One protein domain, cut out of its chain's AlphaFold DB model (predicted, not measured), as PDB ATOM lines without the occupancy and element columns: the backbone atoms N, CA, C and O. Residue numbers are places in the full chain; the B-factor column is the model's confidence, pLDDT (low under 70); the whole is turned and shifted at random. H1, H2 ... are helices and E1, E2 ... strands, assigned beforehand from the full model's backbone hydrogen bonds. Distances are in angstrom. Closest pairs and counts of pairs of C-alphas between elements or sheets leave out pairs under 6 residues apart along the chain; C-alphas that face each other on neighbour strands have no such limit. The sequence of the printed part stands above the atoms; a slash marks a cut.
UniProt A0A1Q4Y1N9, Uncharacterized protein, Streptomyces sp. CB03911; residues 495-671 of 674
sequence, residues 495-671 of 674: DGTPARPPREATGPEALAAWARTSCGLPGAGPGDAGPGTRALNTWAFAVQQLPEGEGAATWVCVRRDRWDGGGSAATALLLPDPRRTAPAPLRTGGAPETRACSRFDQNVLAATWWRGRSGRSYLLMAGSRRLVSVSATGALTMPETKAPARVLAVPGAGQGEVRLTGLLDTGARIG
ATOM      1  N   ASP A 495      32.822 -17.204 -29.619       83.56
ATOM      2  CA  ASP A 495      31.903 -17.709 -28.585       83.56
ATOM      3  C   ASP A 495      30.743 -18.555 -29.160       83.56
ATOM      4  O   ASP A 495      29.687 -18.698 -28.550       83.56
ATOM      5  N   GLY A 496      30.893 -19.044 -30.395       75.94
ATOM      6  CA  GLY A 496      29.827 -19.687 -31.172       75.94
ATOM      7  C   GLY A 496      28.834 -18.716 -31.834       75.94
ATOM      8  O   GLY A 496      28.261 -19.059 -32.868       75.94
ATOM      9  N   THR A 497      28.675 -17.486 -31.333       79.56
ATOM     10  CA  THR A 497      27.738 -16.494 -31.899       79.56
ATOM     11  C   THR A 497      28.247 -15.909 -33.229       79.56
ATOM     12  O   THR A 497      29.415 -16.120 -33.588       79.56
ATOM     13  N   PRO A 498      27.416 -15.207 -34.030       78.00
ATOM     14  CA  PRO A 498      27.859 -14.535 -35.256       78.00
ATOM     15  C   PRO A 498      29.027 -13.562 -35.031       78.00
ATOM     16  O   PRO A 498      29.253 -13.080 -33.923       78.00
ATOM     17  N   ALA A 499      29.795 -13.268 -36.085       75.44
ATOM     18  CA  ALA A 499      30.931 -12.354 -35.977       75.44
ATOM     19  C   ALA A 499      30.453 -10.941 -35.597       75.44
ATOM     20  O   ALA A 499      29.677 -10.322 -36.324       75.44
ATOM     21  N   ARG A 500      30.914 -10.449 -34.444       80.12
ATOM     22  CA  ARG A 500      30.592  -9.119 -33.912       80.12
ATOM     23  C   ARG A 500      31.664  -8.110 -34.368       80.12
ATOM     24  O   ARG A 500      32.788  -8.536 -34.649       80.12
ATOM     25  N   PRO A 501      31.363  -6.802 -34.458       83.06
ATOM     26  CA  PRO A 501      32.401  -5.788 -34.653       83.06
ATOM     27  C   PRO A 501      33.402  -5.783 -33.477       83.06
ATOM     28  O   PRO A 501      33.078  -6.307 -32.401       83.06
ATOM     29  N   PRO A 502      34.595  -5.181 -33.654       91.19
ATOM     30  CA  PRO A 502      35.488  -4.876 -32.541       91.19
ATOM     31  C   PRO A 502      34.760  -4.078 -31.452       91.19
ATOM     32  O   PRO A 502      33.860  -3.289 -31.739       91.19
ATOM     33  N   ARG A 503      35.145  -4.314 -30.201       92.25
ATOM     34  CA  ARG A 503      34.641  -3.637 -29.004       92.25
ATOM     35  C   ARG A 503      35.695  -2.669 -28.477       92.25
ATOM     36  O   ARG A 503      36.869  -2.767 -28.836       92.25
ATOM     37  N   GLU A 504      35.298  -1.796 -27.564       94.62
ATOM     38  CA  GLU A 504      36.231  -0.886 -26.906       94.62
ATOM     39  C   GLU A 504      37.287  -1.607 -26.063       94.62
ATOM     40  O   GLU A 504      36.997  -2.570 -25.344       94.62
ATOM     41  N   ALA A 505      38.530  -1.118 -26.123       95.12
ATOM     42  CA  ALA A 505      39.670  -1.677 -25.396       95.12
ATOM     43  C   ALA A 505      39.679  -1.294 -23.899       95.12
ATOM     44  O   ALA A 505      40.698  -0.886 -23.338       95.12
ATOM     45  N   THR A 506      38.522  -1.368 -23.241       93.75
ATOM     46  CA  THR A 506      38.300  -0.858 -21.878       93.75
ATOM     47  C   THR A 506      37.827  -1.912 -20.879       93.75
ATOM     48  O   THR A 506      37.965  -1.699 -19.678       93.75
ATOM     49  N   GLY A 507      37.366  -3.077 -21.345       92.38
ATOM     50  CA  GLY A 507      37.114  -4.242 -20.488       92.38
ATOM     51  C   GLY A 507      38.401  -4.976 -20.060       92.38
ATOM     52  O   GLY A 507      39.424  -4.869 -20.741       92.38
ATOM     53  N   PRO A 508      38.364  -5.777 -18.976       91.62
ATOM     54  CA  PRO A 508      39.553  -6.423 -18.406       91.62
ATOM     55  C   PRO A 508      40.215  -7.442 -19.348       91.62
ATOM     56  O   PRO A 508      41.438  -7.501 -19.419       91.62
ATOM     57  N   GLU A 509      39.434  -8.200 -20.127       89.75
ATOM     58  CA  GLU A 509      39.959  -9.118 -21.155       89.75
ATOM     59  C   GLU A 509      40.759  -8.355 -22.227       89.75
ATOM     60  O   GLU A 509      41.889  -8.722 -22.551       89.75
ATOM     61  N   ALA A 510      40.195  -7.250 -22.727       93.00
ATOM     62  CA  ALA A 510      40.830  -6.392 -23.720       93.00
ATOM     63  C   ALA A 510      42.133  -5.782 -23.188       93.00
ATOM     64  O   ALA A 510      43.146  -5.776 -23.885       93.00
ATOM     65  N   LEU A 511      42.111  -5.301 -21.944       93.00
ATOM     66  CA  LEU A 511      43.270  -4.760 -21.242       93.00
ATOM     67  C   LEU A 511      44.380  -5.806 -21.070       93.00
ATOM     68  O   LEU A 511      45.523  -5.540 -21.434       93.00
ATOM     69  N   ALA A 512      44.054  -7.015 -20.605       90.38
ATOM     70  CA  ALA A 512      45.018  -8.108 -20.457       90.38
ATOM     71  C   ALA A 512      45.601  -8.590 -21.802       90.38
ATOM     72  O   ALA A 512      46.759  -9.014 -21.872       90.38
ATOM     73  N   ALA A 513      44.831  -8.510 -22.891       90.31
ATOM     74  CA  ALA A 513      45.337  -8.773 -24.234       90.31
ATOM     75  C   ALA A 513      46.290  -7.665 -24.712       90.31
ATOM     76  O   ALA A 513      47.431  -7.963 -25.074       90.31
ATOM     77  N   TRP A 514      45.867  -6.397 -24.638       92.25
ATOM     78  CA  TRP A 514      46.680  -5.235 -25.013       92.25
ATOM     79  C   TRP A 514      47.971  -5.118 -24.197       92.25
ATOM     80  O   TRP A 514      49.011  -4.748 -24.745       92.25
ATOM     81  N   ALA A 515      47.958  -5.518 -22.925       90.06
ATOM     82  CA  ALA A 515      49.154  -5.596 -22.091       90.06
ATOM     83  C   ALA A 515      50.251  -6.482 -22.697       90.06
ATOM     84  O   ALA A 515      51.433  -6.152 -22.587       90.06
ATOM     85  N   ARG A 516      49.868  -7.582 -23.362       87.50
ATOM     86  CA  ARG A 516      50.794  -8.545 -23.982       87.50
ATOM     87  C   ARG A 516      51.096  -8.234 -25.450       87.50
ATOM     88  O   ARG A 516      52.179  -8.572 -25.917       87.50
ATOM     89  N   THR A 517      50.193  -7.574 -26.181       87.81
ATOM     90  CA  THR A 517      50.404  -7.245 -27.605       87.81
ATOM     91  C   THR A 517      51.033  -5.876 -27.868       87.81
ATOM     92  O   THR A 517      51.628  -5.690 -28.927       87.81
ATOM     93  N   SER A 518      50.983  -4.930 -26.923       82.38
ATOM     94  CA  SER A 518      51.412  -3.527 -27.115       82.38
ATOM     95  C   SER A 518      52.917  -3.281 -27.343       82.38
ATOM     96  O   SER A 518      53.324  -2.131 -27.523       82.38
ATOM     97  N   CYS A 519      53.748  -4.328 -27.366       76.25
ATOM     98  CA  CYS A 519      55.192  -4.218 -27.617       76.25
ATOM     99  C   CYS A 519      55.823  -5.335 -28.458       76.25
ATOM    100  O   CYS A 519      56.884  -5.120 -29.029       76.25
ATOM    101  N   GLY A 520      55.250  -6.542 -28.480       62.06
ATOM    102  CA  GLY A 520      55.921  -7.721 -29.049       62.06
ATOM    103  C   GLY A 520      55.605  -7.999 -30.520       62.06
ATOM    104  O   GLY A 520      55.854  -9.103 -30.994       62.06
ATOM    105  N   LEU A 521      55.000  -7.044 -31.231       58.97
ATOM    106  CA  LEU A 521      54.504  -7.222 -32.598       58.97
ATOM    107  C   LEU A 521      54.968  -6.079 -33.520       58.97
ATOM    108  O   LEU A 521      54.173  -5.178 -33.809       58.97
ATOM    109  N   PRO A 522      56.230  -6.146 -34.001       57.41
ATOM    110  CA  PRO A 522      56.840  -5.135 -34.860       57.41
ATOM    111  C   PRO A 522      55.958  -4.727 -36.043       57.41
ATOM    112  O   PRO A 522      55.533  -5.571 -36.837       57.41
ATOM    113  N   GLY A 523      55.694  -3.425 -36.162       58.91
ATOM    114  CA  GLY A 523      54.928  -2.828 -37.265       58.91
ATOM    115  C   GLY A 523      53.410  -3.046 -37.184       58.91
ATOM    116  O   GLY A 523      52.697  -2.809 -38.167       58.91
ATOM    117  N   ALA A 524      52.910  -3.510 -36.035       60.38
ATOM    118  CA  ALA A 524      51.483  -3.679 -35.753       60.38
ATOM    119  C   ALA A 524      51.071  -3.207 -34.344       60.38
ATOM    120  O   ALA A 524      49.904  -2.876 -34.144       60.38
ATOM    121  N   GLY A 525      51.990  -3.157 -33.371       60.38
ATOM    122  CA  GLY A 525      51.718  -2.613 -32.036       60.38
ATOM    123  C   GLY A 525      51.590  -1.077 -32.012       60.38
ATOM    124  O   GLY A 525      52.048  -0.410 -32.940       60.38
ATOM    125  N   PRO A 526      51.023  -0.476 -30.943       63.94
ATOM    126  CA  PRO A 526      50.825   0.975 -30.860       63.94
ATOM    127  C   PRO A 526      52.131   1.776 -30.929       63.94
ATOM    128  O   PRO A 526      52.161   2.831 -31.551       63.94
ATOM    129  N   GLY A 527      53.217   1.239 -30.360       59.66
ATOM    130  CA  GLY A 527      54.545   1.862 -30.403       59.66
ATOM    131  C   GLY A 527      55.185   1.932 -31.795       59.66
ATOM    132  O   GLY A 527      56.090   2.738 -31.985       59.66
ATOM    133  N   ASP A 528      54.696   1.146 -32.760       72.69
ATOM    134  CA  ASP A 528      55.246   1.063 -34.123       72.69
ATOM    135  C   ASP A 528      54.264   1.609 -35.175       72.69
ATOM    136  O   ASP A 528      54.510   1.535 -36.383       72.69
ATOM    137  N   ALA A 529      53.095   2.083 -34.734       80.00
ATOM    138  CA  ALA A 529      51.979   2.376 -35.619       80.00
ATOM    139  C   ALA A 529      52.224   3.631 -36.470       80.00
ATOM    140  O   ALA A 529      51.963   3.607 -37.673       80.00
ATOM    141  N   GLY A 530      52.784   4.680 -35.865       88.12
ATOM    142  CA  GLY A 530      53.183   5.919 -36.534       88.12
ATOM    143  C   GLY A 530      52.029   6.820 -37.023       88.12
ATOM    144  O   GLY A 530      50.860   6.402 -37.027       88.12
ATOM    145  N   PRO A 531      52.353   8.056 -37.456       93.12
ATOM    146  CA  PRO A 531      51.386   9.022 -37.982       93.12
ATOM    147  C   PRO A 531      50.604   8.475 -39.186       93.12
ATOM    148  O   PRO A 531      51.078   7.594 -39.904       93.12
ATOM    149  N   GLY A 532      49.387   8.975 -39.409       93.12
ATOM    150  CA  GLY A 532      48.465   8.409 -40.406       93.12
ATOM    151  C   GLY A 532      47.775   7.090 -40.001       93.12
ATOM    152  O   GLY A 532      46.930   6.589 -40.752       93.12
ATOM    153  N   THR A 533      48.046   6.534 -38.813       95.31
ATOM    154  CA  THR A 533      47.218   5.459 -38.232       95.31
ATOM    155  C   THR A 533      45.873   6.008 -37.751       95.31
ATOM    156  O   THR A 533      45.828   7.031 -37.072       95.31
ATOM    157  N   ARG A 534      44.776   5.306 -38.059       95.94
ATOM    158  CA  ARG A 534      43.428   5.607 -37.550       95.94
ATOM    159  C   ARG A 534      43.060   4.736 -36.354       95.94
ATOM    160  O   ARG A 534      42.560   5.239 -35.352       95.94
ATOM    161  N   ALA A 535      43.278   3.428 -36.467       95.38
ATOM    162  CA  ALA A 535      42.859   2.468 -35.455       95.38
ATOM    163  C   ALA A 535      43.801   1.263 -35.369       95.38
ATOM    164  O   ALA A 535      44.494   0.907 -36.325       95.38
ATOM    165  N   LEU A 536      43.791   0.622 -34.205       95.56
ATOM    166  CA  LEU A 536      44.508  -0.610 -33.915       95.56
ATOM    167  C   LEU A 536      43.534  -1.582 -33.231       95.56
ATOM    168  O   LEU A 536      42.860  -1.226 -32.265       95.56
ATOM    169  N   ASN A 537      43.451  -2.818 -33.717       95.44
ATOM    170  CA  ASN A 537      42.585  -3.865 -33.165       95.44
ATOM    171  C   ASN A 537      43.439  -5.068 -32.770       95.44
ATOM    172  O   ASN A 537      44.147  -5.609 -33.618       95.44
ATOM    173  N   THR A 538      43.335  -5.530 -31.524       94.75
ATOM    174  CA  THR A 538      43.795  -6.882 -31.175       94.75
ATOM    175  C   THR A 538      42.600  -7.832 -31.270       94.75
ATOM    176  O   THR A 538      41.614  -7.662 -30.560       94.75
ATOM    177  N   TRP A 539      42.678  -8.845 -32.132       95.38
ATOM    178  CA  TRP A 539      41.639  -9.861 -32.306       95.38
ATOM    179  C   TRP A 539      42.134 -11.241 -31.876       95.38
ATOM    180  O   TRP A 539      43.007 -11.806 -32.530       95.38
ATOM    181  N   ALA A 540      41.544 -11.823 -30.831       94.94
ATOM    182  CA  ALA A 540      41.684 -13.252 -30.562       94.94
ATOM    183  C   ALA A 540      40.844 -14.057 -31.567       94.94
ATOM    184  O   ALA A 540      39.615 -14.026 -31.526       94.94
ATOM    185  N   PHE A 541      41.488 -14.785 -32.478       94.25
ATOM    186  CA  PHE A 541      40.782 -15.565 -33.504       94.25
ATOM    187  C   PHE A 541      40.593 -17.041 -33.130       94.25
ATOM    188  O   PHE A 541      39.709 -17.690 -33.692       94.25
ATOM    189  N   ALA A 542      41.377 -17.557 -32.176       94.69
ATOM    190  CA  ALA A 542      41.227 -18.894 -31.603       94.69
ATOM    191  C   ALA A 542      41.832 -18.985 -30.187       94.69
ATOM    192  O   ALA A 542      42.691 -18.192 -29.805       94.69
ATOM    193  N   VAL A 543      41.419 -20.002 -29.429       94.12
ATOM    194  CA  VAL A 543      42.045 -20.429 -28.168       94.12
ATOM    195  C   VAL A 543      42.411 -21.904 -28.318       94.12
ATOM    196  O   VAL A 543      41.636 -22.673 -28.886       94.12
ATOM    197  N   GLN A 544      43.591 -22.293 -27.845       94.62
ATOM    198  CA  GLN A 544      44.121 -23.648 -27.960       94.62
ATOM    199  C   GLN A 544      44.609 -24.135 -26.595       94.62
ATOM    200  O   GLN A 544      45.407 -23.462 -25.949       94.62
ATOM    201  N   GLN A 545      44.169 -25.324 -26.179       95.12
ATOM    202  CA  GLN A 545      44.804 -26.021 -25.061       95.12
ATOM    203  C   GLN A 545      46.180 -26.516 -25.506       95.12
ATOM    204  O   GLN A 545      46.308 -27.134 -26.568       95.12
ATOM    205  N   LEU A 546      47.205 -26.221 -24.712       95.06
ATOM    206  CA  LEU A 546      48.553 -26.718 -24.936       95.06
ATOM    207  C   LEU A 546      48.626 -28.227 -24.631       95.06
ATOM    208  O   LEU A 546      47.916 -28.712 -23.742       95.06
ATOM    209  N   PRO A 547      49.492 -28.984 -25.335       94.88
ATOM    210  CA  PRO A 547      49.868 -30.337 -24.933       94.88
ATOM    211  C   PRO A 547      50.386 -30.398 -23.488       94.88
ATOM    212  O   PRO A 547      50.683 -29.378 -22.869       94.88
ATOM    213  N   GLU A 548      50.491 -31.613 -22.945       93.06
ATOM    214  CA  GLU A 548      51.028 -31.876 -21.592       93.06
ATOM    215  C   GLU A 548      50.239 -31.205 -20.445       93.06
ATOM    216  O   GLU A 548      50.681 -31.199 -19.301       93.06
ATOM    217  N   GLY A 549      49.035 -30.688 -20.727       90.38
ATOM    218  CA  GLY A 549      48.167 -30.048 -19.735       90.38
ATOM    219  C   GLY A 549      48.579 -28.618 -19.376       90.38
ATOM    220  O   GLY A 549      48.112 -28.086 -18.372       90.38
ATOM    221  N   GLU A 550      49.427 -27.969 -20.179       90.94
ATOM    222  CA  GLU A 550      50.041 -26.675 -19.837       90.94
ATOM    223  C   GLU A 550      49.103 -25.449 -19.896       90.94
ATOM    224  O   GLU A 550      49.538 -24.322 -19.664       90.94
ATOM    225  N   GLY A 551      47.806 -25.657 -20.136       91.88
ATOM    226  CA  GLY A 551      46.767 -24.626 -20.093       91.88
ATOM    227  C   GLY A 551      46.443 -23.998 -21.451       91.88
ATOM    228  O   GLY A 551      46.885 -24.461 -22.501       91.88
ATOM    229  N   ALA A 552      45.629 -22.939 -21.436       92.81
ATOM    230  CA  ALA A 552      45.055 -22.347 -22.643       92.81
ATOM    231  C   ALA A 552      45.890 -21.177 -23.191       92.81
ATOM    232  O   ALA A 552      45.983 -20.115 -22.573       92.81
ATOM    233  N   ALA A 553      46.449 -21.349 -24.388       93.62
ATOM    234  CA  ALA A 553      47.098 -20.293 -25.152       93.62
ATOM    235  C   ALA A 553      46.094 -19.600 -26.098       93.62
ATOM    236  O   ALA A 553      45.173 -20.227 -26.624       93.62
ATOM    237  N   THR A 554      46.250 -18.292 -26.318       94.62
ATOM    238  CA  THR A 554      45.335 -17.478 -27.142       94.62
ATOM    239  C   THR A 554      46.015 -17.037 -28.430       94.62
ATOM    240  O   THR A 554      47.039 -16.359 -28.396       94.62
ATOM    241  N   TRP A 555      45.424 -17.376 -29.572       96.31
ATOM    242  CA  TRP A 555      45.895 -16.957 -30.886       96.31
ATOM    243  C   TRP A 555      45.312 -15.594 -31.242       96.31
ATOM    244  O   TRP A 555      44.092 -15.450 -31.367       96.31
ATOM    245  N   VAL A 556      46.183 -14.600 -31.415       95.44
ATOM    246  CA  VAL A 556      45.798 -13.222 -31.728       95.44
ATOM    247  C   VAL A 556      46.304 -12.778 -33.092       95.44
ATOM    248  O   VAL A 556      47.378 -13.175 -33.540       95.44
ATOM    249  N   CYS A 557      45.539 -11.901 -33.730       95.31
ATOM    250  CA  CYS A 557      46.006 -11.050 -34.807       95.31
ATOM    251  C   CYS A 557      45.870  -9.590 -34.374       95.31
ATOM    252  O   CYS A 557      44.775  -9.158 -34.011       95.31
ATOM    253  N   VAL A 558      46.961  -8.830 -34.410       94.50
ATOM    254  CA  VAL A 558      46.922  -7.373 -34.262       94.50
ATOM    255  C   VAL A 558      46.875  -6.753 -35.644       94.50
ATOM    256  O   VAL A 558      47.711  -7.060 -36.496       94.50
ATOM    257  N   ARG A 559      45.896  -5.879 -35.862       94.31
ATOM    258  CA  ARG A 559      45.713  -5.119 -37.094       94.31
ATOM    259  C   ARG A 559      45.919  -3.631 -36.834       94.31
ATOM    260  O   ARG A 559      45.389  -3.105 -35.860       94.31
ATOM    261  N   ARG A 560      46.612  -2.968 -37.759       94.75
ATOM    262  CA  ARG A 560      46.678  -1.511 -37.913       94.75
ATOM    263  C   ARG A 560      45.864  -1.102 -39.134       94.75
ATOM    264  O   ARG A 560      46.139  -1.590 -40.227       94.75
ATOM    265  N   ASP A 561      44.914  -0.195 -38.949       94.25
ATOM    266  CA  ASP A 561      44.148   0.459 -40.012       94.25
ATOM    267  C   ASP A 561      44.578   1.931 -40.112       94.25
ATOM    268  O   ASP A 561      44.601   2.660 -39.114       94.25
ATOM    269  N   ARG A 562      44.941   2.374 -41.319       94.25
ATOM    270  CA  ARG A 562      45.344   3.757 -41.621       94.25
ATOM    271  C   ARG A 562      44.175   4.589 -42.147       94.25
ATOM    272  O   ARG A 562      43.192   4.050 -42.654       94.25
ATOM    273  N   TRP A 563      44.312   5.914 -42.099       94.62
ATOM    274  CA  TRP A 563      43.329   6.843 -42.677       94.62
ATOM    275  C   TRP A 563      43.185   6.726 -44.206       94.62
ATOM    276  O   TRP A 563      42.146   7.090 -44.743       94.62
ATOM    277  N   ASP A 564      44.178   6.185 -44.919       92.12
ATOM    278  CA  ASP A 564      44.082   5.915 -46.363       92.12
ATOM    279  C   ASP A 564      43.314   4.630 -46.724       92.12
ATOM    280  O   ASP A 564      43.099   4.357 -47.905       92.12
ATOM    281  N   GLY A 565      42.879   3.851 -45.726       91.50
ATOM    282  CA  GLY A 565      42.241   2.545 -45.911       91.50
ATOM    283  C   GLY A 565      43.226   1.387 -46.124       91.50
ATOM    284  O   GLY A 565      42.789   0.241 -46.255       91.50
ATOM    285  N   GLY A 566      44.534   1.662 -46.138       91.31
ATOM    286  CA  GLY A 566      45.584   0.653 -46.039       91.31
ATOM    287  C   GLY A 566      45.792   0.176 -44.598       91.31
ATOM    288  O   GLY A 566      45.111   0.602 -43.661       91.31
ATOM    289  N   GLY A 567      46.740  -0.739 -44.398       91.12
ATOM    290  CA  GLY A 567      46.990  -1.308 -43.076       91.12
ATOM    291  C   GLY A 567      47.968  -2.477 -43.061       91.12
ATOM    292  O   GLY A 567      48.313  -3.024 -44.103       91.12
ATOM    293  N   SER A 568      48.389  -2.885 -41.867       92.38
ATOM    294  CA  SER A 568      49.228  -4.071 -41.633       92.38
ATOM    295  C   SER A 568      48.554  -5.017 -40.641       92.38
ATOM    296  O   SER A 568      47.719  -4.595 -39.838       92.38
ATOM    297  N   ALA A 569      48.900  -6.304 -40.689       93.81
ATOM    298  CA  ALA A 569      48.396  -7.293 -39.741       93.81
ATOM    299  C   ALA A 569      49.504  -8.267 -39.333       93.81
ATOM    300  O   ALA A 569      50.237  -8.755 -40.187       93.81
ATOM    301  N   ALA A 570      49.606  -8.581 -38.042       93.75
ATOM    302  CA  ALA A 570      50.565  -9.546 -37.512       93.75
ATOM    303  C   ALA A 570      49.879 -10.538 -36.571       93.75
ATOM    304  O   ALA A 570      49.058 -10.157 -35.741       93.75
ATOM    305  N   THR A 571      50.229 -11.816 -36.695       94.75
ATOM    306  CA  THR A 571      49.712 -12.903 -35.857       94.75
ATOM    307  C   THR A 571      50.721 -13.299 -34.785       94.75
ATOM    308  O   THR A 571      51.935 -13.228 -35.004       94.75
ATOM    309  N   ALA A 572      50.221 -13.722 -33.624       94.19
ATOM    310  CA  ALA A 572      51.025 -14.330 -32.573       94.19
ATOM    311  C   ALA A 572      50.230 -15.315 -31.711       94.19
ATOM    312  O   ALA A 572      49.001 -15.248 -31.616       94.19
ATOM    313  N   LEU A 573      50.967 -16.173 -31.006       94.19
ATOM    314  CA  LEU A 573      50.458 -16.976 -29.901       94.19
ATOM    315  C   LEU A 573      50.793 -16.308 -28.559       94.19
ATOM    316  O   LEU A 573      51.960 -16.081 -28.234       94.19
ATOM    317  N   LEU A 574      49.762 -16.014 -27.765       92.44
ATOM    318  CA  LEU A 574      49.885 -15.609 -26.366       92.44
ATOM    319  C   LEU A 574      49.862 -16.864 -25.491       92.44
ATOM    320  O   LEU A 574      48.827 -17.527 -25.391       92.44
ATOM    321  N   LEU A 575      50.987 -17.194 -24.859       90.88
ATOM    322  CA  LEU A 575      51.063 -18.314 -23.919       90.88
ATOM    323  C   LEU A 575      50.270 -18.029 -22.618       90.88
ATOM    324  O   LEU A 575      49.975 -16.863 -22.315       90.88
ATOM    325  N   PRO A 576      49.909 -19.073 -21.844       86.81
ATOM    326  CA  PRO A 576      49.331 -18.918 -20.511       86.81
ATOM    327  C   PRO A 576      50.233 -18.069 -19.610       86.81
ATOM    328  O   PRO A 576      51.448 -18.255 -19.592       86.81
ATOM    329  N   ASP A 577      49.635 -17.164 -18.834       73.88
ATOM    330  CA  ASP A 577      50.367 -16.301 -17.903       73.88
ATOM    331  C   ASP A 577      49.771 -16.367 -16.486       73.88
ATOM    332  O   ASP A 577      49.027 -15.474 -16.076       73.88
ATOM    333  N   PRO A 578      50.062 -17.436 -15.724       60.50
ATOM    334  CA  PRO A 578      49.539 -17.615 -14.371       60.50
ATOM    335  C   PRO A 578      50.213 -16.709 -13.326       60.50
ATOM    336  O   PRO A 578      49.808 -16.734 -12.166       60.50
ATOM    337  N   ARG A 579      51.259 -15.951 -13.691       58.38
ATOM    338  CA  ARG A 579      52.051 -15.124 -12.757       58.38
ATOM    339  C   ARG A 579      52.123 -13.641 -13.124       58.38
ATOM    340  O   ARG A 579      52.680 -12.873 -12.349       58.38
ATOM    341  N   ARG A 580      51.526 -13.230 -14.251       59.22
ATOM    342  CA  ARG A 580      51.601 -11.867 -14.818       59.22
ATOM    343  C   ARG A 580      53.029 -11.473 -15.218       59.22
ATOM    344  O   ARG A 580      53.413 -10.308 -15.164       59.22
ATOM    345  N   THR A 581      53.809 -12.472 -15.624       58.09
ATOM    346  CA  THR A 581      55.219 -12.374 -16.024       58.09
ATOM    347  C   THR A 581      55.435 -13.000 -17.406       58.09
ATOM    348  O   THR A 581      56.461 -13.645 -17.631       58.09
ATOM    349  N   ALA A 582      54.446 -12.903 -18.307       54.25
ATOM    350  CA  ALA A 582      54.478 -13.578 -19.604       54.25
ATOM    351  C   ALA A 582      55.783 -13.336 -20.389       54.25
ATOM    352  O   ALA A 582      56.241 -12.190 -20.472       54.25
ATOM    353  N   PRO A 583      56.319 -14.366 -21.074       63.41
ATOM    354  CA  PRO A 583      57.241 -14.136 -22.177       63.41
ATOM    355  C   PRO A 583      56.552 -13.324 -23.286       63.41
ATOM    356  O   PRO A 583      55.322 -13.266 -23.377       63.41
ATOM    357  N   ALA A 584      57.357 -12.710 -24.155       75.31
ATOM    358  CA  ALA A 584      56.860 -11.962 -25.306       75.31
ATOM    359  C   ALA A 584      55.921 -12.817 -26.192       75.31
ATOM    360  O   ALA A 584      56.110 -14.034 -26.293       75.31
ATOM    361  N   PRO A 585      54.916 -12.206 -26.853       86.25
ATOM    362  CA  PRO A 585      54.020 -12.919 -27.762       86.25
ATOM    363  C   PRO A 585      54.817 -13.595 -28.886       86.25
ATOM    364  O   PRO A 585      55.624 -12.955 -29.559       86.25
ATOM    365  N   LEU A 586      54.577 -14.887 -29.115       89.94
ATOM    366  CA  LEU A 586      55.299 -15.645 -30.138       89.94
ATOM    367  C   LEU A 586      54.767 -15.256 -31.524       89.94
ATOM    368  O   LEU A 586      53.733 -15.781 -31.940       89.94
ATOM    369  N   ARG A 587      55.432 -14.324 -32.224       90.62
ATOM    370  CA  ARG A 587      55.053 -13.891 -33.585       90.62
ATOM    371  C   ARG A 587      55.045 -15.087 -34.540       90.62
ATOM    372  O   ARG A 587      56.035 -15.802 -34.654       90.62
ATOM    373  N   THR A 588      53.940 -15.259 -35.258       92.56
ATOM    374  CA  THR A 588      53.676 -16.413 -36.139       92.56
ATOM    375  C   THR A 588      53.577 -16.047 -37.623       92.56
ATOM    376  O   THR A 588      53.313 -16.915 -38.451       92.56
ATOM    377  N   GLY A 589      53.776 -14.767 -37.956       90.69
ATOM    378  CA  GLY A 589      53.727 -14.211 -39.314       90.69
ATOM    379  C   GLY A 589      53.012 -12.854 -39.351       90.69
ATOM    380  O   GLY A 589      52.390 -12.467 -38.358       90.69
ATOM    381  N   GLY A 590      53.101 -12.089 -40.440       91.44
ATOM    382  CA  GLY A 590      52.403 -10.808 -40.552       91.44
ATOM    383  C   GLY A 590      52.795  -9.930 -41.740       91.44
ATOM    384  O   GLY A 590      53.933  -9.455 -41.791       91.44
ATOM    385  N   ALA A 591      51.804  -9.622 -42.580       90.50
ATOM    386  CA  ALA A 591      51.947  -8.870 -43.822       90.50
ATOM    387  C   ALA A 591      51.771  -7.339 -43.653       90.50
ATOM    388  O   ALA A 591      50.867  -6.887 -42.930       90.50
ATOM    389  N   PRO A 592      52.552  -6.519 -44.386       89.62
ATOM    390  CA  PRO A 592      52.218  -5.124 -44.681       89.62
ATOM    391  C   PRO A 592      51.092  -5.027 -45.732       89.62
ATOM    392  O   PRO A 592      50.709  -6.031 -46.329       89.62
ATOM    393  N   GLU A 593      50.564  -3.818 -45.953       89.12
ATOM    394  CA  GLU A 593      49.570  -3.468 -46.993       89.12
ATOM    395  C   GLU A 593      48.439  -4.492 -47.209       89.12
ATOM    396  O   GLU A 593      48.067  -4.838 -48.330       89.12
ATOM    397  N   THR A 594      47.872  -4.991 -46.108       91.62
ATOM    398  CA  THR A 594      46.944  -6.123 -46.107       91.62
ATOM    399  C   THR A 594      45.563  -5.781 -45.560       91.62
ATOM    400  O   THR A 594      45.375  -4.955 -44.664       91.62
ATOM    401  N   ARG A 595      44.571  -6.513 -46.069       93.38
ATOM    402  CA  ARG A 595      43.178  -6.576 -45.592       93.38
ATOM    403  C   ARG A 595      42.951  -7.679 -44.546       93.38
ATOM    404  O   ARG A 595      41.850  -7.753 -44.000       93.38
ATOM    405  N   ALA A 596      43.956  -8.510 -44.253       92.50
ATOM    406  CA  ALA A 596      43.879  -9.572 -43.250       92.50
ATOM    407  C   ALA A 596      43.481  -9.038 -41.861       92.50
ATOM    408  O   ALA A 596      43.878  -7.941 -41.462       92.50
ATOM    409  N   CYS A 597      42.694  -9.822 -41.121       92.38
ATOM    410  CA  CYS A 597      42.197  -9.491 -39.780       92.38
ATOM    411  C   CYS A 597      41.273  -8.255 -39.717       92.38
ATOM    412  O   CYS A 597      41.063  -7.688 -38.646       92.38
ATOM    413  N   SER A 598      40.710  -7.833 -40.855       90.31
ATOM    414  CA  SER A 598      39.727  -6.744 -40.943       90.31
ATOM    415  C   SER A 598      38.292  -7.279 -40.988       90.31
ATOM    416  O   SER A 598      38.057  -8.469 -41.197       90.31
ATOM    417  N   ARG A 599      37.294  -6.387 -40.930       85.25
ATOM    418  CA  ARG A 599      35.892  -6.734 -41.253       85.25
ATOM    419  C   ARG A 599      35.689  -7.279 -42.677       85.25
ATOM    420  O   ARG A 599      34.642  -7.850 -42.957       85.25
ATOM    421  N   PHE A 600      36.656  -7.079 -43.577       87.88
ATOM    422  CA  PHE A 600      36.601  -7.523 -44.969       87.88
ATOM    423  C   PHE A 600      37.408  -8.801 -45.234       87.88
ATOM    424  O   PHE A 600      37.194  -9.430 -46.273       87.88
ATOM    425  N   ASP A 601      38.314  -9.192 -44.330       90.81
ATOM    426  CA  ASP A 601      39.014 -10.477 -44.376       90.81
ATOM    427  C   ASP A 601      39.254 -11.044 -42.972       90.81
ATOM    428  O   ASP A 601      40.150 -10.619 -42.242       90.81
ATOM    429  N   GLN A 602      38.433 -12.026 -42.609       90.38
ATOM    430  CA  GLN A 602      38.470 -12.719 -41.319       90.38
ATOM    431  C   GLN A 602      39.024 -14.147 -41.461       90.38
ATOM    432  O   GLN A 602      38.769 -14.992 -40.607       90.38
ATOM    433  N   ASN A 603      39.752 -14.436 -42.545       92.75
ATOM    434  CA  ASN A 603      40.288 -15.763 -42.842       92.75
ATOM    435  C   ASN A 603      41.779 -15.806 -42.487       92.75
ATOM    436  O   ASN A 603      42.641 -15.466 -43.290       92.75
ATOM    437  N   VAL A 604      42.071 -16.194 -41.248       94.44
ATOM    438  CA  VAL A 604      43.433 -16.271 -40.692       94.44
ATOM    439  C   VAL A 604      43.801 -17.727 -40.424       94.44
ATOM    440  O   VAL A 604      42.953 -18.502 -39.970       94.44
ATOM    441  N   LEU A 605      45.066 -18.063 -40.674       95.94
ATOM    442  CA  LEU A 605      45.752 -19.292 -40.279       95.94
ATOM    443  C   LEU A 605      47.164 -18.909 -39.813       95.94
ATOM    444  O   LEU A 605      47.823 -18.082 -40.446       95.94
ATOM    445  N   ALA A 606      47.615 -19.487 -38.705       95.62
ATOM    446  CA  ALA A 606      48.908 -19.205 -38.088       95.62
ATOM    447  C   ALA A 606      49.476 -20.460 -37.413       95.62
ATOM    448  O   ALA A 606      48.719 -21.364 -37.049       95.62
ATOM    449  N   ALA A 607      50.798 -20.507 -37.234       94.69
ATOM    450  CA  ALA A 607      51.476 -21.601 -36.546       94.69
ATOM    451  C   ALA A 607      52.799 -21.174 -35.906       94.69
ATOM    452  O   ALA A 607      53.401 -20.186 -36.318       94.69
ATOM    453  N   THR A 608      53.257 -21.942 -34.921       94.25
ATOM    454  CA  THR A 608      54.594 -21.821 -34.335       94.25
ATOM    455  C   THR A 608      55.058 -23.147 -33.740       94.25
ATOM    456  O   THR A 608      54.245 -23.993 -33.355       94.25
ATOM    457  N   TRP A 609      56.371 -23.323 -33.644       93.75
ATOM    458  CA  TRP A 609      56.969 -24.392 -32.857       93.75
ATOM    459  C   TRP A 609      56.948 -24.010 -31.372       93.75
ATOM    460  O   TRP A 609      57.378 -22.926 -30.983       93.75
ATOM    461  N   TRP A 610      56.456 -24.917 -30.534       94.56
ATOM    462  CA  TRP A 610      56.428 -24.787 -29.077       94.56
ATOM    463  C   TRP A 610      57.019 -26.043 -28.433       94.56
ATOM    464  O   TRP A 610      57.007 -27.122 -29.028       94.56
ATOM    465  N   ARG A 611      57.544 -25.908 -27.215       93.19
ATOM    466  CA  ARG A 611      58.171 -26.991 -26.456       93.19
ATOM    467  C   ARG A 611      57.526 -27.086 -25.080       93.19
ATOM    468  O   ARG A 611      57.499 -26.085 -24.368       93.19
ATOM    469  N   GLY A 612      57.022 -28.271 -24.743       91.38
ATOM    470  CA  GLY A 612      56.452 -28.557 -23.426       91.38
ATOM    471  C   GLY A 612      57.524 -28.857 -22.382       91.38
ATOM    472  O   GLY A 612      58.697 -29.061 -22.716       91.38
ATOM    473  N   ARG A 613      57.124 -28.912 -21.109       90.12
ATOM    474  CA  ARG A 613      58.003 -29.237 -19.968       90.12
ATOM    475  C   ARG A 613      58.713 -30.583 -20.088       90.12
ATOM    476  O   ARG A 613      59.799 -30.716 -19.533       90.12
ATOM    477  N   SER A 614      58.172 -31.550 -20.830       92.62
ATOM    478  CA  SER A 614      58.871 -32.810 -21.126       92.62
ATOM    479  C   SER A 614      60.078 -32.657 -22.072       92.62
ATOM    480  O   SER A 614      60.787 -33.626 -22.335       92.62
ATOM    481  N   GLY A 615      60.285 -31.467 -22.652       92.81
ATOM    482  CA  GLY A 615      61.248 -31.210 -23.725       92.81
ATOM    483  C   GLY A 615      60.727 -31.562 -25.126       92.81
ATOM    484  O   GLY A 615      61.331 -31.157 -26.125       92.81
ATOM    485  N   ARG A 616      59.586 -32.260 -25.235       93.69
ATOM    486  CA  ARG A 616      58.962 -32.589 -26.525       93.69
ATOM    487  C   ARG A 616      58.508 -31.324 -27.242       93.69
ATOM    488  O   ARG A 616      57.978 -30.389 -26.641       93.69
ATOM    489  N   SER A 617      58.726 -31.310 -28.554       94.25
ATOM    490  CA  SER A 617      58.412 -30.168 -29.410       94.25
ATOM    491  C   SER A 617      57.193 -30.468 -30.284       94.25
ATOM    492  O   SER A 617      57.053 -31.561 -30.837       94.25
ATOM    493  N   TYR A 618      56.308 -29.483 -30.396       94.38
ATOM    494  CA  TYR A 618      55.028 -29.566 -31.086       94.38
ATOM    495  C   TYR A 618      54.878 -28.381 -32.038       94.38
ATOM    496  O   TYR A 618      55.135 -27.239 -31.655       94.38
ATOM    497  N   LEU A 619      54.404 -28.633 -33.255       94.69
ATOM    498  CA  LEU A 619      53.846 -27.579 -34.089       94.69
ATOM    499  C   LEU A 619      52.451 -27.270 -33.552       94.69
ATOM    500  O   LEU A 619      51.541 -28.092 -33.684       94.69
ATOM    501  N   LEU A 620      52.286 -26.096 -32.952       95.56
ATOM    502  CA  LEU A 620      50.978 -25.554 -32.612       95.56
ATOM    503  C   LEU A 620      50.494 -24.707 -33.778       95.56
ATOM    504  O   LEU A 620      51.249 -23.907 -34.330       95.56
ATOM    505  N   MET A 621      49.229 -24.853 -34.142       94.88
ATOM    506  CA  MET A 621      48.630 -24.060 -35.206       94.88
ATOM    507  C   MET A 621      47.140 -23.852 -34.978       94.88
ATOM    508  O   MET A 621      46.447 -24.721 -34.441       94.88
ATOM    509  N   ALA A 622      46.637 -22.710 -35.437       95.62
ATOM    510  CA  ALA A 622      45.225 -22.375 -35.368       95.62
ATOM    511  C   ALA A 622      44.756 -21.556 -36.567       95.62
ATOM    512  O   ALA A 622      45.508 -20.766 -37.142       95.62
ATOM    513  N   GLY A 623      43.473 -21.691 -36.889       94.69
ATOM    514  CA  GLY A 623      42.787 -20.831 -37.832       94.69
ATOM    515  C   GLY A 623      41.459 -20.292 -37.314       94.69
ATOM    516  O   GLY A 623      40.816 -20.831 -36.416       94.69
ATOM    517  N   SER A 624      41.077 -19.185 -37.934       92.38
ATOM    518  CA  SER A 624      39.844 -18.427 -37.728       92.38
ATOM    519  C   SER A 624      38.545 -19.238 -37.889       92.38
ATOM    520  O   SER A 624      38.514 -20.343 -38.432       92.38
ATOM    521  N   ARG A 625      37.422 -18.635 -37.471       89.69
ATOM    522  CA  ARG A 625      36.085 -19.256 -37.354       89.69
ATOM    523  C   ARG A 625      35.480 -19.909 -38.610       89.69
ATOM    524  O   ARG A 625      34.420 -20.514 -38.481       89.69
ATOM    525  N   ARG A 626      36.085 -19.755 -39.793       91.38
ATOM    526  CA  ARG A 626      35.629 -20.351 -41.067       91.38
ATOM    527  C   ARG A 626      36.442 -21.566 -41.509       91.38
ATOM    528  O   ARG A 626      36.051 -22.245 -42.450       91.38
ATOM    529  N   LEU A 627      37.558 -21.856 -40.838       93.69
ATOM    530  CA  LEU A 627      38.359 -23.053 -41.080       93.69
ATOM    531  C   LEU A 627      37.534 -24.310 -40.732       93.69
ATOM    532  O   LEU A 627      36.890 -24.351 -39.680       93.69
ATOM    533  N   VAL A 628      37.542 -25.322 -41.604       94.12
ATOM    534  CA  VAL A 628      36.876 -26.626 -41.383       94.12
ATOM    535  C   VAL A 628      37.855 -27.799 -41.354       94.12
ATOM    536  O   VAL A 628      37.599 -28.795 -40.686       94.12
ATOM    537  N   SER A 629      39.003 -27.681 -42.024       92.94
ATOM    538  CA  SER A 629      40.114 -28.624 -41.876       92.94
ATOM    539  C   SER A 629      41.442 -27.952 -42.192       92.94
ATOM    540  O   SER A 629      41.468 -26.944 -42.898       92.94
ATOM    541  N   VAL A 630      42.539 -28.543 -41.736       93.00
ATOM    542  CA  VAL A 630      43.902 -28.107 -42.046       93.00
ATOM    543  C   VAL A 630      44.759 -29.295 -42.472       93.00
ATOM    544  O   VAL A 630      44.585 -30.396 -41.952       93.00
ATOM    545  N   SER A 631      45.675 -29.064 -43.410       90.81
ATOM    546  CA  SER A 631      46.772 -29.968 -43.770       90.81
ATOM    547  C   SER A 631      48.116 -29.299 -43.473       90.81
ATOM    548  O   SER A 631      48.304 -28.131 -43.824       90.81
ATOM    549  N   ALA A 632      49.039 -30.041 -42.869       91.19
ATOM    550  CA  ALA A 632      50.404 -29.636 -42.557       91.19
ATOM    551  C   ALA A 632      51.392 -30.638 -43.181       91.19
ATOM    552  O   ALA A 632      51.212 -31.844 -43.015       91.19
ATOM    553  N   THR A 633      52.418 -30.154 -43.883       89.25
ATOM    554  CA  THR A 633      53.459 -30.978 -44.527       89.25
ATOM    555  C   THR A 633      54.845 -30.363 -44.331       89.25
ATOM    556  O   THR A 633      54.986 -29.142 -44.357       89.25
ATOM    557  N   GLY A 634      55.881 -31.180 -44.124       87.19
ATOM    558  CA  GLY A 634      57.254 -30.702 -43.886       87.19
ATOM    559  C   GLY A 634      57.917 -31.375 -42.684       87.19
ATOM    560  O   GLY A 634      57.824 -32.591 -42.543       87.19
ATOM    561  N   ALA A 635      58.574 -30.593 -41.819       85.06
ATOM    562  CA  ALA A 635      59.398 -31.050 -40.685       85.06
ATOM    563  C   ALA A 635      58.621 -31.656 -39.480       85.06
ATOM    564  O   ALA A 635      58.868 -31.336 -38.314       85.06
ATOM    565  N   LEU A 636      57.663 -32.539 -39.758       85.12
ATOM    566  CA  LEU A 636      56.777 -33.217 -38.807       85.12
ATOM    567  C   LEU A 636      57.202 -34.678 -38.586       85.12
ATOM    568  O   LEU A 636      57.899 -35.257 -39.412       85.12
ATOM    569  N   THR A 637      56.732 -35.314 -37.504       82.25
ATOM    570  CA  THR A 637      56.947 -36.764 -37.296       82.25
ATOM    571  C   THR A 637      56.213 -37.629 -38.337       82.25
ATOM    572  O   THR A 637      56.665 -38.728 -38.638       82.25
ATOM    573  N   MET A 638      55.114 -37.128 -38.915       80.81
ATOM    574  CA  MET A 638      54.414 -37.732 -40.057       80.81
ATOM    575  C   MET A 638      54.507 -36.780 -41.264       80.81
ATOM    576  O   MET A 638      54.154 -35.612 -41.089       80.81
ATOM    577  N   PRO A 639      54.926 -37.223 -42.471       76.00
ATOM    578  CA  PRO A 639      55.207 -36.325 -43.606       76.00
ATOM    579  C   PRO A 639      54.043 -35.416 -44.033       76.00
ATOM    580  O   PRO A 639      54.260 -34.266 -44.420       76.00
ATOM    581  N   GLU A 640      52.810 -35.917 -43.920       83.56
ATOM    582  CA  GLU A 640      51.578 -35.132 -43.968       83.56
ATOM    583  C   GLU A 640      50.753 -35.399 -42.705       83.56
ATOM    584  O   GLU A 640      50.688 -36.521 -42.201       83.56
ATOM    585  N   THR A 641      50.092 -34.365 -42.188       86.19
ATOM    586  CA  THR A 641      49.070 -34.478 -41.144       86.19
ATOM    587  C   THR A 641      47.863 -33.638 -41.541       86.19
ATOM    588  O   THR A 641      47.995 -32.441 -41.794       86.19
ATOM    589  N   LYS A 642      46.671 -34.245 -41.570       88.31
ATOM    590  CA  LYS A 642      45.412 -33.577 -41.920       88.31
ATOM    591  C   LYS A 642      44.374 -33.783 -40.820       88.31
ATOM    592  O   LYS A 642      44.121 -34.916 -40.426       88.31
ATOM    593  N   ALA A 643      43.753 -32.702 -40.354       87.62
ATOM    594  CA  ALA A 643      42.781 -32.733 -39.260       87.62
ATOM    595  C   ALA A 643      41.515 -31.917 -39.592       87.62
ATOM    596  O   ALA A 643      41.640 -30.787 -40.076       87.62
ATOM    597  N   PRO A 644      40.300 -32.420 -39.295       87.50
ATOM    598  CA  PRO A 644      39.039 -31.677 -39.414       87.50
ATOM    599  C   PRO A 644      38.836 -30.738 -38.207       87.50
ATOM    600  O   PRO A 644      37.829 -30.796 -37.506       87.50
ATOM    601  N   ALA A 645      39.845 -29.916 -37.907       85.62
ATOM    602  CA  ALA A 645      39.918 -29.105 -36.697       85.62
ATOM    603  C   ALA A 645      40.398 -27.677 -36.994       85.62
ATOM    604  O   ALA A 645      41.099 -27.426 -37.976       85.62
ATOM    605  N   ARG A 646      40.027 -26.734 -36.115       90.06
ATOM    606  CA  ARG A 646      40.466 -25.325 -36.188       90.06
ATOM    607  C   ARG A 646      41.763 -25.042 -35.445       90.06
ATOM    608  O   ARG A 646      42.422 -24.054 -35.745       90.06
ATOM    609  N   VAL A 647      42.109 -25.896 -34.490       92.81
ATOM    610  CA  VAL A 647      43.370 -25.886 -33.746       92.81
ATOM    611  C   VAL A 647      43.978 -27.278 -33.838       92.81
ATOM    612  O   VAL A 647      43.244 -28.267 -33.872       92.81
ATOM    613  N   LEU A 648      45.302 -27.361 -33.900       91.25
ATOM    614  CA  LEU A 648      46.027 -28.623 -33.987       91.25
ATOM    615  C   LEU A 648      47.375 -28.496 -33.265       91.25
ATOM    616  O   LEU A 648      47.995 -27.429 -33.258       91.25
ATOM    617  N   ALA A 649      47.809 -29.589 -32.642       93.94
ATOM    618  CA  ALA A 649      49.140 -29.749 -32.074       93.94
ATOM    619  C   ALA A 649      49.735 -31.056 -32.611       93.94
ATOM    620  O   ALA A 649      49.180 -32.124 -32.355       93.94
ATOM    621  N   VAL A 650      50.832 -30.979 -33.368       92.50
ATOM    622  CA  VAL A 650      51.481 -32.152 -33.987       92.50
ATOM    623  C   VAL A 650      52.896 -32.305 -33.429       92.50
ATOM    624  O   VAL A 650      53.648 -31.332 -33.483       92.50
ATOM    625  N   PRO A 651      53.303 -33.477 -32.908       91.31
ATOM    626  CA  PRO A 651      54.703 -33.741 -32.582       91.31
ATOM    627  C   PRO A 651      55.620 -33.570 -33.804       91.31
ATOM    628  O   PRO A 651      55.252 -33.915 -34.930       91.31
ATOM    629  N   GLY A 652      56.826 -33.047 -33.589       88.06
ATOM    630  CA  GLY A 652      57.811 -32.886 -34.657       88.06
ATOM    631  C   GLY A 652      59.173 -32.422 -34.152       88.06
ATOM    632  O   GLY A 652      59.420 -32.381 -32.947       88.06
ATOM    633  N   ALA A 653      60.059 -32.056 -35.078       82.12
ATOM    634  CA  ALA A 653      61.457 -31.739 -34.773       82.12
ATOM    635  C   ALA A 653      61.656 -30.455 -33.936       82.12
ATOM    636  O   ALA A 653      62.748 -30.217 -33.423       82.12
ATOM    637  N   GLY A 654      60.627 -29.608 -33.798       84.62
ATOM    638  CA  GLY A 654      60.720 -28.326 -33.087       84.62
ATOM    639  C   GLY A 654      61.370 -27.197 -33.889       84.62
ATOM    640  O   GLY A 654      61.542 -26.106 -33.356       84.62
ATOM    641  N   GLN A 655      61.739 -27.464 -35.143       86.06
ATOM    642  CA  GLN A 655      62.361 -26.538 -36.089       86.06
ATOM    643  C   GLN A 655      62.214 -27.075 -37.524       86.06
ATOM    644  O   GLN A 655      61.898 -28.250 -37.716       86.06
ATOM    645  N   GLY A 656      62.468 -26.225 -38.524       84.56
ATOM    646  CA  GLY A 656      62.322 -26.541 -39.953       84.56
ATOM    647  C   GLY A 656      61.025 -26.005 -40.576       84.56
ATOM    648  O   GLY A 656      60.091 -25.628 -39.860       84.56
ATOM    649  N   GLU A 657      60.980 -25.944 -41.914       85.62
ATOM    650  CA  GLU A 657      59.801 -25.485 -42.668       85.62
ATOM    651  C   GLU A 657      58.631 -26.465 -42.488       85.62
ATOM    652  O   GLU A 657      58.781 -27.686 -42.614       85.62
ATOM    653  N   VAL A 658      57.441 -25.914 -42.237       89.44
ATOM    654  CA  VAL A 658      56.176 -26.634 -42.385       89.44
ATOM    655  C   VAL A 658      55.243 -25.795 -43.244       89.44
ATOM    656  O   VAL A 658      54.891 -24.666 -42.894       89.44
ATOM    657  N   ARG A 659      54.808 -26.368 -44.363       90.94
ATOM    658  CA  ARG A 659      53.776 -25.796 -45.214       90.94
ATOM    659  C   ARG A 659      52.414 -26.139 -44.639       90.94
ATOM    660  O   ARG A 659      52.094 -27.299 -44.393       90.94
ATOM    661  N   LEU A 660      51.599 -25.112 -44.446       92.81
ATOM    662  CA  LEU A 660      50.242 -25.241 -43.938       92.81
ATOM    663  C   LEU A 660      49.240 -24.827 -45.002       92.81
ATOM    664  O   LEU A 660      49.460 -23.888 -45.768       92.81
ATOM    665  N   THR A 661      48.107 -25.518 -45.043       94.56
ATOM    666  CA  THR A 661      46.963 -25.084 -45.838       94.56
ATOM    667  C   THR A 661      45.666 -25.367 -45.104       94.56
ATOM    668  O   THR A 661      45.340 -26.513 -44.799       94.56
ATOM    669  N   GLY A 662      44.915 -24.307 -44.836       95.00
ATOM    670  CA  GLY A 662      43.568 -24.384 -44.300       95.00
ATOM    671  C   GLY A 662      42.536 -24.500 -45.414       95.00
ATOM    672  O   GLY A 662      42.682 -23.870 -46.460       95.00
ATOM    673  N   LEU A 663      41.483 -25.277 -45.176       96.31
ATOM    674  CA  LEU A 663      40.276 -25.342 -45.996       96.31
ATOM    675  C   LEU A 663      39.143 -24.617 -45.268       96.31
ATOM    676  O   LEU A 663      38.855 -24.932 -44.110       96.31
ATOM    677  N   LEU A 664      38.506 -23.659 -45.934       95.19
ATOM    678  CA  LEU A 664      37.371 -22.908 -45.405       95.19
ATOM    679  C   LEU A 664      36.036 -23.614 -45.679       95.19
ATOM    680  O   LEU A 664      35.935 -24.455 -46.569       95.19
ATOM    681  N   ASP A 665      34.994 -23.205 -44.957       93.00
ATOM    682  CA  ASP A 665      33.598 -23.624 -45.161       93.00
ATOM    683  C   ASP A 665      33.053 -23.382 -46.594       93.00
ATOM    684  O   ASP A 665      32.076 -24.010 -46.994       93.00
ATOM    685  N   THR A 666      33.709 -22.537 -47.399       93.19
ATOM    686  CA  THR A 666      33.426 -22.314 -48.830       93.19
ATOM    687  C   THR A 666      34.168 -23.259 -49.781       93.19
ATOM    688  O   THR A 666      34.034 -23.122 -50.994       93.19
ATOM    689  N   GLY A 667      35.028 -24.144 -49.271       94.38
ATOM    690  CA  GLY A 667      35.986 -24.915 -50.070       94.38
ATOM    691  C   GLY A 667      37.225 -24.124 -50.523       94.38
ATOM    692  O   GLY A 667      38.144 -24.707 -51.098       94.38
ATOM    693  N   ALA A 668      37.303 -22.816 -50.246       95.25
ATOM    694  CA  ALA A 668      38.496 -22.020 -50.533       95.25
ATOM    695  C   ALA A 668      39.677 -22.428 -49.632       95.25
ATOM    696  O   ALA A 668      39.488 -22.804 -48.473       95.25
ATOM    697  N   ARG A 669      40.904 -22.333 -50.157       95.69
ATOM    698  CA  ARG A 669      42.142 -22.680 -49.441       95.69
ATOM    699  C   ARG A 669      42.907 -21.424 -49.014       95.69
ATOM    700  O   ARG A 669      42.971 -20.468 -49.781       95.69
ATOM    701  N   ILE A 670      43.504 -21.442 -47.821       95.25
ATOM    702  CA  ILE A 670      44.346 -20.358 -47.280       95.25
ATOM    703  C   ILE A 670      45.694 -20.887 -46.776       95.25
ATOM    704  O   ILE A 670      45.761 -21.982 -46.219       95.25
ATOM    705  N   GLY A 671      46.765 -20.111 -46.962       93.94
ATOM    706  CA  GLY A 671      48.067 -20.334 -46.318       93.94
ATOM    707  C   GLY A 671      48.163 -19.634 -44.958       93.94
ATOM    708  O   GLY A 671      47.184 -19.051 -44.491       93.94
TER     709      GLY A 671
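This is residues 495 to 671 of the 674 residues of an uncharacterized protein of Streptomyces sp. CB03911 (UniProt A0A1Q4Y1N9). Three sheets are stacked, with the small sheet E5 E6 E9 in the middle, the large, twisted sheet E1 E2 E3 E4 partly face to face with it on one side and the small sheet E8 E7 E10 face to face with it on the other; the strands are crossed from sheet to sheet. One short helix, H1, packs across the large sheet. The printed part has 177 residues with one named helix and ten named strands, H1 first and then E1 to E10; each sheet is antiparallel, in the orders E1 E2 E3 E4, E5 E6 E9 and E8 E7 E10. The class is mostly strand, though under half of the residues, 84, are in named elements. The whole is compact, with a radius of gyration of the C-alphas of 16.1 A and spans of 46 by 41 by 31 A.

In the largest sheet, E1, residues 533 to 545, is 34.2 A long from first to last C-alpha; it begins at C-alpha 533, (47.218, 5.459, -38.232). E2, residues 552 to 562, is 32.3 A long, and E3, residues 567 to 574, is 22.2 A long. E4 is residues 586 to 589. H1, residues 508 to 517, measures 14.2 A and begins at C-alpha 508, (39.553, -6.423, -18.406). E5, residues 605 to 611, and E6, residues 617 to 623, are each 20.1 A long; E9 is residues 647 to 651. E7, residues 627 to 634, is 20.6 A long, and E8 is residues 640 to 643. E10, residues 658 to 664, is 19.4 A long and ends at C-alpha 664, (37.371, -22.908, -45.405).

E1 E2 E3 E4 form a meander, each strand the antiparallel neighbour of the one before, with E1 and E4 as edge strands. N 537 and O 559 of the hairpin E1 and E2 are 2.9 A apart, within hydrogen-bond range. So are N 558 and O 570 of the hairpin E2 and E3, at 2.8 A, and N 571 and O 589 of the hairpin E3 and E4, at 2.8 A. H1 is on this sheet at a height of 9.0 A over the sheet, over E1 and only just over E2, where 3 of its C-alphas fall. It runs across the strands, at 78 degrees to E1 on the local plane; the closest C-alphas of H1 and E1 are those of Trp 514 and Thr 538, 7.0 A apart. In H1, 5 of 6 O i to N i+4 pairs are within hydrogen-bond range. The sheets form a stack of sheets, that is, sheets face to face in turn. The strands of E1 E2 E3 E4 stand at 48 degrees to those of E5 E6 E9, and the closest C-alphas of E4 and E5 are those of Thr 588 and Ala 607, 5.6 A apart. N 608 and O 620 of the hairpin E5 and E6 are 2.9 A apart, and N 619 and O 650 of E6 and E9 2.8 A. The strands of E8 E7 E10 stand at 36 degrees to those of E5 E6 E9; the closest C-alphas of E5 and E10 are those of Leu 605 and Gly 662, 6.8 A apart. N 632 and O 641 of the hairpin E7 and E8 are 2.8 A apart, and N 631 and O 661 of E7 and E10 2.9 A. H1 and E10 are apart.

The two C-alphas farthest apart are those of Asp 564 and Ser 614, at 48.5 A. The printed part has no cut. The links H1 to E1, E3 to E4 and E4 to E5 are long. The mean pLDDT of the printed part is 88.3; residues 520 to 527 and 578 to 583 are under 70.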